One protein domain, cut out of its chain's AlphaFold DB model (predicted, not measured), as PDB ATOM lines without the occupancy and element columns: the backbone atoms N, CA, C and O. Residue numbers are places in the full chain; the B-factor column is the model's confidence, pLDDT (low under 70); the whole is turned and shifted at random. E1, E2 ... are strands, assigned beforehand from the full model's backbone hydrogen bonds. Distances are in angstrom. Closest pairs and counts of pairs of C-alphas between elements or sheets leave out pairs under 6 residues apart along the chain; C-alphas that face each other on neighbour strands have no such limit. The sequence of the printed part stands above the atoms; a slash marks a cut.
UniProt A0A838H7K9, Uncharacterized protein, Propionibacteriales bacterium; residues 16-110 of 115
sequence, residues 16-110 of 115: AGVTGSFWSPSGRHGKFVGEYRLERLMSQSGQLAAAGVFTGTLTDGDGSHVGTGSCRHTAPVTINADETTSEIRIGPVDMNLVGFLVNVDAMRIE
ATOM      1  N   ALA A  16     -45.588   3.523 -31.363       91.44
ATOM      2  CA  ALA A  16     -45.895   4.081 -30.054       91.44
ATOM      3  C   ALA A  16     -47.390   4.370 -29.945       91.44
ATOM      4  O   ALA A  16     -47.999   4.857 -30.897       91.44
ATOM      5  N   GLY A  17     -47.971   4.088 -28.778       94.88
ATOM      6  CA  GLY A  17     -49.322   4.531 -28.456       94.88
ATOM      7  C   GLY A  17     -49.363   6.053 -28.351       94.88
ATOM      8  O   GLY A  17     -48.458   6.666 -27.782       94.88
ATOM      9  N   VAL A  18     -50.406   6.656 -28.906       97.25
ATOM     10  CA  VAL A  18     -50.600   8.107 -28.907       97.25
ATOM     11  C   VAL A  18     -52.000   8.469 -28.458       97.25
ATOM     12  O   VAL A  18     -52.976   7.766 -28.736       97.25
ATOM     13  N   THR A  19     -52.084   9.607 -27.784       98.38
ATOM     14  CA  THR A  19     -53.331  10.240 -27.377       98.38
ATOM     15  C   THR A  19     -53.374  11.665 -27.889       98.38
ATOM     16  O   THR A  19     -52.357  12.248 -28.262       98.38
ATOM     17  N   GLY A  20     -54.575  12.212 -27.946       98.06
ATOM     18  CA  GLY A  20     -54.775  13.602 -28.292       98.06
ATOM     19  C   GLY A  20     -56.207  14.032 -28.056       98.06
ATOM     20  O   GLY A  20     -57.050  13.267 -27.570       98.06
ATOM     21  N   SER A  21     -56.493  15.261 -28.450       98.19
ATOM     22  CA  SER A  21     -57.820  15.852 -28.350       98.19
ATOM     23  C   SER A  21     -58.192  16.601 -29.622       98.19
ATOM     24  O   SER A  21     -57.339  16.972 -30.428       98.19
ATOM     25  N   PHE A  22     -59.489  16.791 -29.826       98.12
ATOM     26  CA  PHE A  22     -60.025  17.572 -30.935       98.12
ATOM     27  C   PHE A  22     -61.350  18.214 -30.524       98.12
ATOM     28  O   PHE A  22     -61.967  17.814 -29.532       98.12
ATOM     29  N   TRP A  23     -61.800  19.207 -31.288       97.19
ATOM     30  CA  TRP A  23     -63.147  19.751 -31.134       97.19
ATOM     31  C   TRP A  23     -64.150  18.864 -31.871       97.19
ATOM     32  O   TRP A  23     -64.066  18.713 -33.091       97.19
ATOM     33  N   SER A  24     -65.065  18.241 -31.132       91.31
ATOM     34  CA  SER A  24     -66.007  17.276 -31.686       91.31
ATOM     35  C   SER A  24     -67.212  17.946 -32.360       91.31
ATOM     36  O   SER A  24     -67.518  19.110 -32.077       91.31
ATOM     37  N   PRO A  25     -67.953  17.222 -33.225       89.88
ATOM     38  CA  PRO A  25     -69.178  17.732 -33.842       89.88
ATOM     39  C   PRO A  25     -70.244  18.176 -32.839       89.88
ATOM     40  O   PRO A  25     -71.012  19.089 -33.136       89.88
ATOM     41  N   SER A  26     -70.292  17.561 -31.651       91.75
ATOM     42  CA  SER A  26     -71.226  17.952 -30.590       91.75
ATOM     43  C   SER A  26     -70.853  19.266 -29.887       91.75
ATOM     44  O   SER A  26     -71.591  19.727 -29.015       91.75
ATOM     45  N   GLY A  27     -69.719  19.879 -30.248       92.00
ATOM     46  CA  GLY A  27     -69.206  21.078 -29.597       92.00
ATOM     47  C   GLY A  27     -68.592  20.789 -28.226       92.00
ATOM     48  O   GLY A  27     -68.713  21.600 -27.311       92.00
ATOM     49  N   ARG A  28     -67.983  19.611 -28.052       93.38
ATOM     50  CA  ARG A  28     -67.272  19.208 -26.832       93.38
ATOM     51  C   ARG A  28     -65.830  18.830 -27.164       93.38
ATOM     52  O   ARG A  28     -65.444  18.702 -28.324       93.38
ATOM     53  N   HIS A  29     -65.016  18.619 -26.134       95.12
ATOM     54  CA  HIS A  29     -63.698  18.018 -26.322       95.12
ATOM     55  C   HIS A  29     -63.843  16.519 -26.591       95.12
ATOM     56  O   HIS A  29     -64.262  15.761 -25.714       95.12
ATOM     57  N   GLY A  30     -63.487  16.108 -27.805       97.38
ATOM     58  CA  GLY A  30     -63.336  14.709 -28.178       97.38
ATOM     59  C   GLY A  30     -61.925  14.196 -27.886       97.38
ATOM     60  O   GLY A  30     -60.983  14.966 -27.682       97.38
ATOM     61  N   LYS A  31     -61.779  12.872 -27.874       98.25
ATOM     62  CA  LYS A  31     -60.515  12.165 -27.641       98.25
ATOM     63  C   LYS A  31     -60.041  11.468 -28.905       98.25
ATOM     64  O   LYS A  31     -60.832  10.848 -29.612       98.25
ATOM     65  N   PHE A  32     -58.737  11.524 -29.134       98.56
ATOM     66  CA  PHE A  32     -58.030  10.686 -30.090       98.56
ATOM     67  C   PHE A  32     -57.221   9.634 -29.330       98.56
ATOM     68  O   PHE A  32     -56.505   9.967 -28.385       98.56
ATOM     69  N   VAL A  33     -57.328   8.374 -29.746       98.50
ATOM     70  CA  VAL A  33     -56.487   7.275 -29.255       98.50
ATOM     71  C   VAL A  33     -56.031   6.450 -30.447       98.50
ATOM     72  O   VAL A  33     -56.845   6.068 -31.292       98.50
ATOM     73  N   GLY A  34     -54.736   6.169 -30.520       97.62
ATOM     74  CA  GLY A  34     -54.186   5.446 -31.652       97.62
ATOM     75  C   GLY A  34     -52.720   5.086 -31.508       97.62
ATOM     76  O   GLY A  34     -52.177   4.980 -30.410       97.62
ATOM     77  N   GLU A  35     -52.087   4.920 -32.659       96.88
ATOM     78  CA  GLU A  35     -50.691   4.557 -32.808       96.88
ATOM     79  C   GLU A  35     -49.983   5.513 -33.765       96.88
ATOM     80  O   GLU A  35     -50.515   5.901 -34.811       96.88
ATOM     81  N   TYR A  36     -48.742   5.845 -33.431       95.75
ATOM     82  CA  TYR A  36     -47.790   6.455 -34.340       95.75
ATOM     83  C   TYR A  36     -46.764   5.416 -34.769       95.75
ATOM     84  O   TYR A  36     -46.068   4.820 -33.945       95.75
ATOM     85  N   ARG A  37     -46.645   5.225 -36.080       93.38
ATOM     86  CA  ARG A  37     -45.619   4.388 -36.690       93.38
ATOM     87  C   ARG A  37     -44.528   5.263 -37.281       93.38
ATOM     88  O   ARG A  37     -44.754   5.912 -38.305       93.38
ATOM     89  N   LEU A  38     -43.343   5.215 -36.684       91.94
ATOM     90  CA  LEU A  38     -42.163   5.888 -37.211       91.94
ATOM     91  C   LEU A  38     -41.756   5.253 -38.548       91.94
ATOM     92  O   LEU A  38     -41.562   4.039 -38.629       91.94
ATOM     93  N   GLU A  39     -41.628   6.066 -39.599       91.69
ATOM     94  CA  GLU A  39     -41.112   5.619 -40.900       91.69
ATOM     95  C   GLU A  39     -39.644   6.020 -41.080       91.69
ATOM     96  O   GLU A  39     -38.853   5.214 -41.563       91.69
ATOM     97  N   ARG A  40     -39.263   7.244 -40.684       87.81
ATOM     98  CA  ARG A  40     -37.866   7.709 -40.705       87.81
ATOM     99  C   ARG A  40     -37.634   8.944 -39.834       87.81
ATOM    100  O   ARG A  40     -38.542   9.750 -39.641       87.81
ATOM    101  N   LEU A  41     -36.387   9.133 -39.411       89.06
ATOM    102  CA  LEU A  41     -35.877  10.407 -38.899       89.06
ATOM    103  C   LEU A  41     -35.268  11.219 -40.048       89.06
ATOM    104  O   LEU A  41     -34.696  10.654 -40.980       89.06
ATOM    105  N   MET A  42     -35.405  12.540 -40.004       88.50
ATOM    106  CA  MET A  42     -34.890  13.443 -41.031       88.50
ATOM    107  C   MET A  42     -34.564  14.823 -40.462       88.50
ATOM    108  O   MET A  42     -35.096  15.211 -39.428       88.50
ATOM    109  N   SER A  43     -33.712  15.580 -41.154       89.44
ATOM    110  CA  SER A  43     -33.536  17.005 -40.872       89.44
ATOM    111  C   SER A  43     -34.552  17.818 -41.674       89.44
ATOM    112  O   SER A  43     -34.682  17.634 -42.885       89.44
ATOM    113  N   GLN A  44     -35.269  18.715 -41.004       87.31
ATOM    114  CA  GLN A  44     -36.200  19.664 -41.600       87.31
ATOM    115  C   GLN A  44     -35.866  21.054 -41.065       87.31
ATOM    116  O   GLN A  44     -35.905  21.287 -39.861       87.31
ATOM    117  N   SER A  45     -35.478  21.970 -41.956       87.75
ATOM    118  CA  SER A  45     -35.069  23.337 -41.587       87.75
ATOM    119  C   SER A  45     -33.979  23.390 -40.501       87.75
ATOM    120  O   SER A  45     -33.989  24.264 -39.641       87.75
ATOM    121  N   GLY A  46     -33.042  22.433 -40.517       87.88
ATOM    122  CA  GLY A  46     -31.957  22.342 -39.535       87.88
ATOM    123  C   GLY A  46     -32.348  21.719 -38.190       87.88
ATOM    124  O   GLY A  46     -31.489  21.579 -37.326       87.88
ATOM    125  N   GLN A  47     -33.603  21.298 -38.014       88.62
ATOM    126  CA  GLN A  47     -34.081  20.602 -36.819       88.62
ATOM    127  C   GLN A  47     -34.347  19.126 -37.114       88.62
ATOM    128  O   GLN A  47     -34.650  18.751 -38.248       88.62
ATOM    129  N   LEU A  48     -34.216  18.272 -36.097       90.50
ATOM    130  CA  LEU A  48     -34.566  16.863 -36.225       90.50
ATOM    131  C   LEU A  48     -36.092  16.707 -36.222       90.50
ATOM    132  O   LEU A  48     -36.792  17.252 -35.370       90.50
ATOM    133  N   ALA A  49     -36.597  15.936 -37.175       94.06
ATOM    134  CA  ALA A  49     -38.005  15.628 -37.340       94.06
ATOM    135  C   ALA A  49     -38.192  14.131 -37.604       94.06
ATOM    136  O   ALA A  49     -37.307  13.442 -38.120       94.06
ATOM    137  N   ALA A  50     -39.371  13.627 -37.272       93.38
ATOM    138  CA  ALA A  50     -39.783  12.261 -37.513       93.38
ATOM    139  C   ALA A  50     -40.944  12.267 -38.502       93.38
ATOM    140  O   ALA A  50     -41.984  12.867 -38.242       93.38
ATOM    141  N   ALA A  51     -40.766  11.592 -39.632       94.38
ATOM    142  CA  ALA A  51     -41.860  11.305 -40.543       94.38
ATOM    143  C   ALA A  51     -42.451   9.942 -40.184       94.38
ATOM    144  O   ALA A  51     -41.723   8.949 -40.058       94.38
ATOM    145  N   GLY A  52     -43.771   9.889 -40.057       94.69
ATOM    146  CA  GLY A  52     -44.467   8.652 -39.749       94.69
ATOM    147  C   GLY A  52     -45.948   8.715 -40.067       94.69
ATOM    148  O   GLY A  52     -46.440   9.662 -40.682       94.69
ATOM    149  N   VAL A  53     -46.652   7.663 -39.665       96.75
ATOM    150  CA  VAL A  53     -48.084   7.498 -39.911       96.75
ATOM    151  C   VAL A  53     -48.809   7.398 -38.580       96.75
ATOM    152  O   VAL A  53     -48.571   6.465 -37.815       96.75
ATOM    153  N   PHE A  54     -49.716   8.335 -38.339       97.44
ATOM    154  CA  PHE A  54     -50.675   8.297 -37.245       97.44
ATOM    155  C   PHE A  54     -51.901   7.514 -37.693       97.44
ATOM    156  O   PHE A  54     -52.415   7.755 -38.781       97.44
ATOM    157  N   THR A  55     -52.371   6.578 -36.880       98.12
ATOM    158  CA  THR A  55     -53.618   5.839 -37.117       98.12
ATOM    159  C   THR A  55     -54.387   5.768 -35.817       98.12
ATOM    160  O   THR A  55     -53.799   5.445 -34.794       98.12
ATOM    161  N   GLY A  56     -55.683   6.050 -35.825       98.06
ATOM    162  CA  GLY A  56     -56.453   5.954 -34.593       98.06
ATOM    163  C   GLY A  56     -57.913   6.316 -34.737       98.06
ATOM    164  O   GLY A  56     -58.413   6.565 -35.837       98.06
ATOM    165  N   THR A  57     -58.572   6.326 -33.588       98.56
ATOM    166  CA  THR A  57     -60.008   6.521 -33.443       98.56
ATOM    167  C   THR A  57     -60.289   7.833 -32.733       98.56
ATOM    168  O   THR A  57     -59.637   8.175 -31.746       98.56
ATOM    169  N   LEU A  58     -61.280   8.550 -33.252       98.50
ATOM    170  CA  LEU A  58     -61.874   9.736 -32.669       98.50
ATOM    171  C   LEU A  58     -63.171   9.351 -31.964       98.50
ATOM    172  O   LEU A  58     -64.056   8.727 -32.557       98.50
ATOM    173  N   THR A  59     -63.282   9.765 -30.712       98.31
ATOM    174  CA  THR A  59     -64.462   9.572 -29.874       98.31
ATOM    175  C   THR A  59     -64.929  10.929 -29.363       98.31
ATOM    176  O   THR A  59     -64.114  11.742 -28.927       98.31
ATOM    177  N   ASP A  60     -66.228  11.193 -29.426       96.06
ATOM    178  CA  ASP A  60     -66.843  12.407 -28.895       96.06
ATOM    179  C   ASP A  60     -66.802  12.402 -27.349       96.06
ATOM    180  O   ASP A  60     -66.513  11.388 -26.709       96.06
ATOM    181  N   GLY A  61     -67.071  13.543 -26.720       92.31
ATOM    182  CA  GLY A  61     -67.020  13.712 -25.269       92.31
ATOM    183  C   GLY A  61     -68.038  12.865 -24.495       92.31
ATOM    184  O   GLY A  61     -67.875  12.680 -23.292       92.31
ATOM    185  N   ASP A  62     -69.073  12.341 -25.155       92.88
ATOM    186  CA  ASP A  62     -70.049  11.401 -24.585       92.88
ATOM    187  C   ASP A  62     -69.672   9.919 -24.784       92.88
ATOM    188  O   ASP A  62     -70.387   9.035 -24.317       92.88
ATOM    189  N   GLY A  63     -68.546   9.637 -25.450       94.38
ATOM    190  CA  GLY A  63     -68.105   8.281 -25.767       94.38
ATOM    191  C   GLY A  63     -68.552   7.768 -27.139       94.38
ATOM    192  O   GLY A  63     -68.158   6.664 -27.517       94.38
ATOM    193  N   SER A  64     -69.325   8.542 -27.906       96.12
ATOM    194  CA  SER A  64     -69.765   8.160 -29.249       96.12
ATOM    195  C   SER A  64     -68.598   8.113 -30.233       96.12
ATOM    196  O   SER A  64     -67.725   8.980 -30.240       96.12
ATOM    197  N   HIS A  65     -68.580   7.110 -31.108       96.81
ATOM    198  CA  HIS A  65     -67.582   7.020 -32.169       96.81
ATOM    199  C   HIS A  65     -67.801   8.117 -33.220       96.81
ATOM    200  O   HIS A  65     -68.896   8.238 -33.765       96.81
ATOM    201  N   VAL A  66     -66.751   8.882 -33.529       97.44
ATOM    202  CA  VAL A  66     -66.772   9.930 -34.566       97.44
ATOM    203  C   VAL A  66     -66.131   9.434 -35.859       97.44
ATOM    204  O   VAL A  66     -66.631   9.719 -36.944       97.44
ATOM    205  N   GLY A  67     -65.036   8.678 -35.762       97.38
ATOM    206  CA  GLY A  67     -64.384   8.102 -36.934       97.38
ATOM    207  C   GLY A  67     -63.071   7.398 -36.617       97.38
ATOM    208  O   GLY A  67     -62.516   7.538 -35.530       97.38
ATOM    209  N   THR A  68     -62.551   6.661 -37.594       98.25
ATOM    210  CA  THR A  68     -61.201   6.080 -37.573       98.25
ATOM    211  C   THR A  68     -60.480   6.500 -38.842       98.25
ATOM    212  O   THR A  68     -61.063   6.495 -39.926       98.25
ATOM    213  N   GLY A  69     -59.208   6.869 -38.724       97.38
ATOM    214  CA  GLY A  69     -58.436   7.350 -39.860       97.38
ATOM    215  C   GLY A  69     -56.947   7.106 -39.729       97.38
ATOM    216  O   GLY A  69     -56.450   6.672 -38.687       97.38
ATOM    217  N   SER A  70     -56.237   7.434 -40.806       97.44
ATOM    218  CA  SER A  70     -54.783   7.429 -40.859       97.44
ATOM    219  C   SER A  70     -54.269   8.684 -41.565       97.44
ATOM    220  O   SER A  70     -54.892   9.158 -42.514       97.44
ATOM    221  N   CYS A  71     -53.149   9.229 -41.099       97.00
ATOM    222  CA  CYS A  71     -52.528  10.431 -41.645       97.00
ATOM    223  C   CYS A  71     -51.002  10.309 -41.586       97.00
ATOM    224  O   CYS A  71     -50.434   9.975 -40.545       97.00
ATOM    225  N   ARG A  72     -50.322  10.584 -42.707       97.06
ATOM    226  CA  ARG A  72     -48.864  10.742 -42.714       97.06
ATOM    227  C   ARG A  72     -48.534  12.170 -42.300       97.06
ATOM    228  O   ARG A  72     -49.026  13.114 -42.912       97.06
ATOM    229  N   HIS A  73     -47.680  12.318 -41.298       96.81
ATOM    230  CA  HIS A  73     -47.338  13.626 -40.760       96.81
ATOM    231  C   HIS A  73     -45.893  13.655 -40.246       96.81
ATOM    232  O   HIS A  73     -45.336  12.625 -39.856       96.81
ATOM    233  N   THR A  74     -45.277  14.835 -40.286       95.56
ATOM    234  CA  THR A  74     -43.940  15.089 -39.734       95.56
ATOM    235  C   THR A  74     -44.068  15.742 -38.371       95.56
ATOM    236  O   THR A  74     -44.699  16.786 -38.261       95.56
ATOM    237  N   ALA A  75     -43.452  15.162 -37.349       95.62
ATOM    238  CA  ALA A  75     -43.455  15.708 -36.000       95.62
ATOM    239  C   ALA A  75     -42.038  16.131 -35.578       95.62
ATOM    240  O   ALA A  75     -41.067  15.470 -35.966       95.62
ATOM    241  N   PRO A  76     -41.893  17.213 -34.793       95.50
ATOM    242  CA  PRO A  76     -40.600  17.609 -34.247       95.50
ATOM    243  C   PRO A  76     -40.058  16.522 -33.318       95.50
ATOM    244  O   PRO A  76     -40.829  15.817 -32.660       95.50
ATOM    245  N   VAL A  77     -38.732  16.391 -33.267       93.81
ATOM    246  CA  VAL A  77     -38.046  15.420 -32.411       93.81
ATOM    247  C   VAL A  77     -37.094  16.137 -31.472       93.81
ATOM    248  O   VAL A  77     -36.230  16.895 -31.913       93.81
ATOM    249  N   THR A  78     -37.194  15.810 -30.190       90.94
ATOM    250  CA  THR A  78     -36.201  16.174 -29.182       90.94
ATOM    251  C   THR A  78     -35.514  14.906 -28.699       90.94
ATOM    252  O   THR A  78     -36.182  13.938 -28.333       90.94
ATOM    253  N   ILE A  79     -34.182  14.914 -28.702       85.25
ATOM    254  CA  ILE A  79     -33.366  13.852 -28.116       85.25
ATOM    255  C   ILE A  79     -32.781  14.389 -26.817       85.25
ATOM    256  O   ILE A  79     -31.984  15.326 -26.843       85.25
ATOM    257  N   ASN A  80     -33.160  13.778 -25.700       80.56
ATOM    258  CA  ASN A  80     -32.516  13.993 -24.413       80.56
ATOM    259  C   ASN A  80     -31.579  12.807 -24.183       80.56
ATOM    260  O   ASN A  80     -32.030  11.720 -23.818       80.56
ATOM    261  N   ALA A  81     -30.293  12.991 -24.475       69.62
ATOM    262  CA  ALA A  81     -29.272  11.986 -24.217       69.62
ATOM    263  C   ALA A  81     -28.451  12.391 -22.989       69.62
ATOM    264  O   ALA A  81     -27.882  13.483 -22.961       69.62
ATOM    265  N   ASP A  82     -28.392  11.507 -21.998       68.00
ATOM    266  CA  ASP A  82     -27.375  11.522 -20.947       68.00
ATOM    267  C   ASP A  82     -26.398  10.349 -21.168       68.00
ATOM    268  O   ASP A  82     -26.527   9.594 -22.135       68.00
ATOM    269  N   GLU A  83     -25.391  10.182 -20.304       60.19
ATOM    270  CA  GLU A  83     -24.382   9.115 -20.460       60.19
ATOM    271  C   GLU A  83     -24.966   7.684 -20.403       60.19
ATOM    272  O   GLU A  83     -24.306   6.717 -20.780       60.19
ATOM    273  N   THR A  84     -26.213   7.527 -19.954       59.59
ATOM    274  CA  THR A  84     -26.859   6.240 -19.662       59.59
ATOM    275  C   THR A  84     -28.161   5.998 -20.434       59.59
ATOM    276  O   THR A  84     -28.468   4.846 -20.782       59.59
ATOM    277  N   THR A  85     -28.896   7.060 -20.770       57.62
ATOM    278  CA  THR A  85     -30.214   7.041 -21.400       57.62
ATOM    279  C   THR A  85     -30.264   7.940 -22.633       57.62
ATOM    280  O   THR A  85     -29.587   8.959 -22.740       57.62
ATOM    281  N   SER A  86     -31.067   7.538 -23.614       70.75
ATOM    282  CA  SER A  86     -31.424   8.385 -24.749       70.75
ATOM    283  C   SER A  86     -32.937   8.352 -24.873       70.75
ATOM    284  O   SER A  86     -33.503   7.384 -25.374       70.75
ATOM    285  N   GLU A  87     -33.598   9.383 -24.355       79.69
ATOM    286  CA  GLU A  87     -35.038   9.556 -24.503       79.69
ATOM    287  C   GLU A  87     -35.310  10.308 -25.804       79.69
ATOM    288  O   GLU A  87     -34.801  11.410 -26.026       79.69
ATOM    289  N   ILE A  88     -36.132   9.715 -26.671       86.19
ATOM    290  CA  ILE A  88     -36.599  10.370 -27.890       86.19
ATOM    291  C   ILE A  88     -38.054  10.749 -27.696       86.19
ATOM    292  O   ILE A  88     -38.923   9.897 -27.494       86.19
ATOM    293  N   ARG A  89     -38.314  12.050 -27.785       92.50
ATOM    294  CA  ARG A  89     -39.649  12.626 -27.708       92.50
ATOM    295  C   ARG A  89     -40.062  13.131 -29.082       92.50
ATOM    296  O   ARG A  89     -39.321  13.878 -29.714       92.50
ATOM    297  N   ILE A  90     -41.243  12.719 -29.533       94.31
ATOM    298  CA  ILE A  90     -41.822  13.096 -30.825       94.31
ATOM    299  C   ILE A  90     -43.102  13.888 -30.572       94.31
ATOM    300  O   ILE A  90     -43.958  13.439 -29.813       94.31
ATOM    301  N   GLY A  91     -43.249  15.042 -31.219       95.25
ATOM    302  CA  GLY A  91     -44.392  15.934 -31.014       95.25
ATOM    303  C   GLY A  91     -44.233  16.865 -29.798       95.25
ATOM    304  O   GLY A  91     -43.155  16.925 -29.199       95.25
ATOM    305  N   PRO A  92     -45.282  17.608 -29.399       96.94
ATOM    306  CA  PRO A  92     -46.680  17.498 -29.836       96.94
ATOM    307  C   PRO A  92     -46.886  17.934 -31.291       96.94
ATOM    308  O   PRO A  92     -45.993  18.538 -31.890       96.94
ATOM    309  N   VAL A  93     -48.043  17.610 -31.871       97.25
ATOM    310  CA  VAL A  93     -48.347  17.990 -33.256       97.25
ATOM    311  C   VAL A  93     -49.837  18.177 -33.518       97.25
ATOM    312  O   VAL A  93     -50.664  17.468 -32.956       97.25
ATOM    313  N   ASP A  94     -50.164  19.099 -34.421       98.00
ATOM    314  CA  ASP A  94     -51.513  19.281 -34.944       98.00
ATOM    315  C   ASP A  94     -51.641  18.612 -36.313       98.00
ATOM    316  O   ASP A  94     -50.864  18.883 -37.232       98.00
ATOM    317  N   MET A  95     -52.640  17.748 -36.480       96.69
ATOM    318  CA  MET A  95     -52.875  17.045 -37.740       96.69
ATOM    319  C   MET A  95     -54.354  17.009 -38.107       96.69
ATOM    320  O   MET A  95     -55.222  16.965 -37.241       96.69
ATOM    321  N   ASN A  96     -54.650  16.979 -39.405       97.12
ATOM    322  CA  ASN A  96     -56.001  16.695 -39.871       97.12
ATOM    323  C   ASN A  96     -56.212  15.177 -39.932       97.12
ATOM    324  O   ASN A  96     -55.490  14.481 -40.653       97.12
ATOM    325  N   LEU A  97     -57.204  14.678 -39.198       96.56
ATOM    326  CA  LEU A  97     -57.666  13.300 -39.277       96.56
ATOM    327  C   LEU A  97     -59.163  13.294 -39.564       96.56
ATOM    328  O   LEU A  97     -59.949  13.819 -38.783       96.56
ATOM    329  N   VAL A  98     -59.551  12.698 -40.695       95.06
ATOM    330  CA  VAL A  98     -60.952  12.579 -41.145       95.06
ATOM    331  C   VAL A  98     -61.744  13.899 -41.091       95.06
ATOM    332  O   VAL A  98     -62.939  13.906 -40.825       95.06
ATOM    333  N   GLY A  99     -61.075  15.024 -41.364       95.31
ATOM    334  CA  GLY A  99     -61.684  16.355 -41.381       95.31
ATOM    335  C   GLY A  99     -61.586  17.127 -40.063       95.31
ATOM    336  O   GLY A  99     -61.961  18.297 -40.041       95.31
ATOM    337  N   PHE A 100     -61.046  16.534 -38.995       96.69
ATOM    338  CA  PHE A 100     -60.870  17.195 -37.700       96.69
ATOM    339  C   PHE A 100     -59.418  17.588 -37.468       96.69
ATOM    340  O   PHE A 100     -58.508  16.797 -37.714       96.69
ATOM    341  N   LEU A 101     -59.207  18.798 -36.947       97.69
ATOM    342  CA  LEU A 101     -57.919  19.207 -36.399       97.69
ATOM    343  C   LEU A 101     -57.720  18.516 -35.045       97.69
ATOM    344  O   LEU A 101     -58.407  18.832 -34.074       97.69
ATOM    345  N   VAL A 102     -56.801  17.561 -35.008       98.25
ATOM    346  CA  VAL A 102     -56.435  16.790 -33.823       98.25
ATOM    347  C   VAL A 102     -55.114  17.320 -33.288       98.25
ATOM    348  O   VAL A 102     -54.112  17.297 -34.002       98.25
ATOM    349  N   ASN A 103     -55.110  17.738 -32.025       98.38
ATOM    350  CA  ASN A 103     -53.898  18.023 -31.272       98.38
ATOM    351  C   ASN A 103     -53.427  16.721 -30.614       98.38
ATOM    352  O   ASN A 103     -54.096  16.193 -29.724       98.38
ATOM    353  N   VAL A 104     -52.324  16.165 -31.106       98.31
ATOM    354  CA  VAL A 104     -51.720  14.930 -30.601       98.31
ATOM    355  C   VAL A 104     -50.630  15.276 -29.597       98.31
ATOM    356  O   VAL A 104     -49.735  16.083 -29.875       98.31
ATOM    357  N   ASP A 105     -50.689  14.618 -28.445       98.12
ATOM    358  CA  ASP A 105     -49.714  14.781 -27.379       98.12
ATOM    359  C   ASP A 105     -48.325  14.315 -27.831       98.12
ATOM    360  O   ASP A 105     -48.162  13.450 -28.698       98.12
ATOM    361  N   ALA A 106     -47.288  14.864 -27.204       96.31
ATOM    362  CA  ALA A 106     -45.948  14.344 -27.410       96.31
ATOM    363  C   ALA A 106     -45.844  12.908 -26.878       96.31
ATOM    364  O   ALA A 106     -46.282  12.616 -25.765       96.31
ATOM    365  N   MET A 107     -45.186  12.039 -27.634       93.69
ATOM    366  CA  MET A 107     -44.987  10.636 -27.279       93.69
ATOM    367  C   MET A 107     -43.506  10.324 -27.091       93.69
ATOM    368  O   MET A 107     -42.634  11.004 -27.642       93.69
ATOM    369  N   ARG A 108     -43.228   9.265 -26.334       89.06
ATOM    370  CA  ARG A 108     -41.875   8.741 -26.159       89.06
ATOM    371  C   ARG A 108     -41.680   7.504 -27.000       89.06
ATOM    372  O   ARG A 108     -42.561   6.649 -27.062       89.06
ATOM    373  N   ILE A 109     -40.519   7.433 -27.632       81.62
ATOM    374  CA  ILE A 109     -40.092   6.268 -28.383       81.62
ATOM    375  C   ILE A 109     -38.750   5.808 -27.838       81.62
ATOM    376  O   ILE A 109     -37.790   6.573 -27.789       81.62
ATOM    377  N   GLU A 110     -38.683   4.534 -27.479       70.25
ATOM    378  CA  GLU A 110     -37.416   3.861 -27.240       70.25
ATOM    379  C   GLU A 110     -36.874   3.386 -28.588       70.25
ATOM    380  O   GLU A 110     -37.499   2.579 -29.282       70.25
TER     381      GLU A 110
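AT A GLANCE: This is residues 16 to 110 of the 115 residues of an uncharacterized protein of Propionibacteriales bacterium (UniProt A0A838H7K9). Look for a small, nearly closed barrel made by one strongly curled, antiparallel sheet, its long strands E2, E3 and E4 bending as they wrap round it. Where the sheet's edges come round, E6 comes beside E4 and E8 beside E1, while at one end the tips of the hairpins E2-E3 and E4-E5 spread away from each other. The printed part has 95 residues with eight named strands, E1 to E8 along the chain, no named helix, and the class all strand; the sheet's order is E6 E7 E1 E2 E3 E4 E5 E8. It is compact, with a radius of gyration of the C-alphas of 14.3 A, and elongated, spanning 47 by 26 by 18 A.

IN THESE COORDINATES: Find C-alpha 16 at (-45.895, 4.081, -30.054); from there E1 runs through residues 16 to 23, 23.3 A. E2, residues 29 to 44, is 31.5 A long and bends by 96 degrees at residue 41. E3, residues 47 to 59, is 33.1 A long and bends by 64 degrees at residue 55. Go on to C-alpha 65 at (-67.582, 7.020, -32.169), where E4, residues 65 to 81, begins its 39.4 A, with a bend of 74 degrees at residue 69. Then come E5, residues 86 to 90, 12.9 A; E6, residues 93 to 97, 12.0 A; E7, residues 100 to 104, 11.8 A; and E8, residues 107 to 109, 6.7 A, ending with C-alpha 109 at (-40.092, 6.268, -28.383).

HOW THE PARTS SIT: Begin with the meander E1 E2 E3 E4 E5, each strand the antiparallel neighbour of the one before. Look at N 18 and O 34, 2.9 A apart, in the hairpin E1 and E2; at N 35 and O 55, 2.8 A, in E2 and E3; and at N 54 and O 71, 2.8 A, in E3 and E4. E4 is staggered, pairing with E3 over residues 65 to 76 and with E5 over 77 to 81, where N 78 and O 89 are 2.9 A apart. E5 runs on into E6 at 45 degrees, and E7 into E8 at 56 degrees. Edge strand E8 pairs with E5, N 90 and O 107 at 2.9 A; edge strand E6 forms a hairpin with E7, N 95 and O 102 at 2.9 A; E7 pairs with E1, N 103 and O 21 at 2.8 A. This is a folded sheet, bent back on itself into two leaves: E6 E7 E1 face E3 E4 E5 E8, with E2 as the hinge. The closest C-alphas of E4 and E6, Gly 69 and Leu 97, are 6.0 A apart; those of E1 and E8, Val 18 and Met 107, 6.4 A.

THE WHOLE: The C-alphas of Ser 26 and Glu 83, 48.7 A apart, are the two farthest. The printed part has no cut, and its links between named strands are tight. Look for low confidence at residues 81 to 85, under 70; the mean pLDDT of the printed part is 92.2.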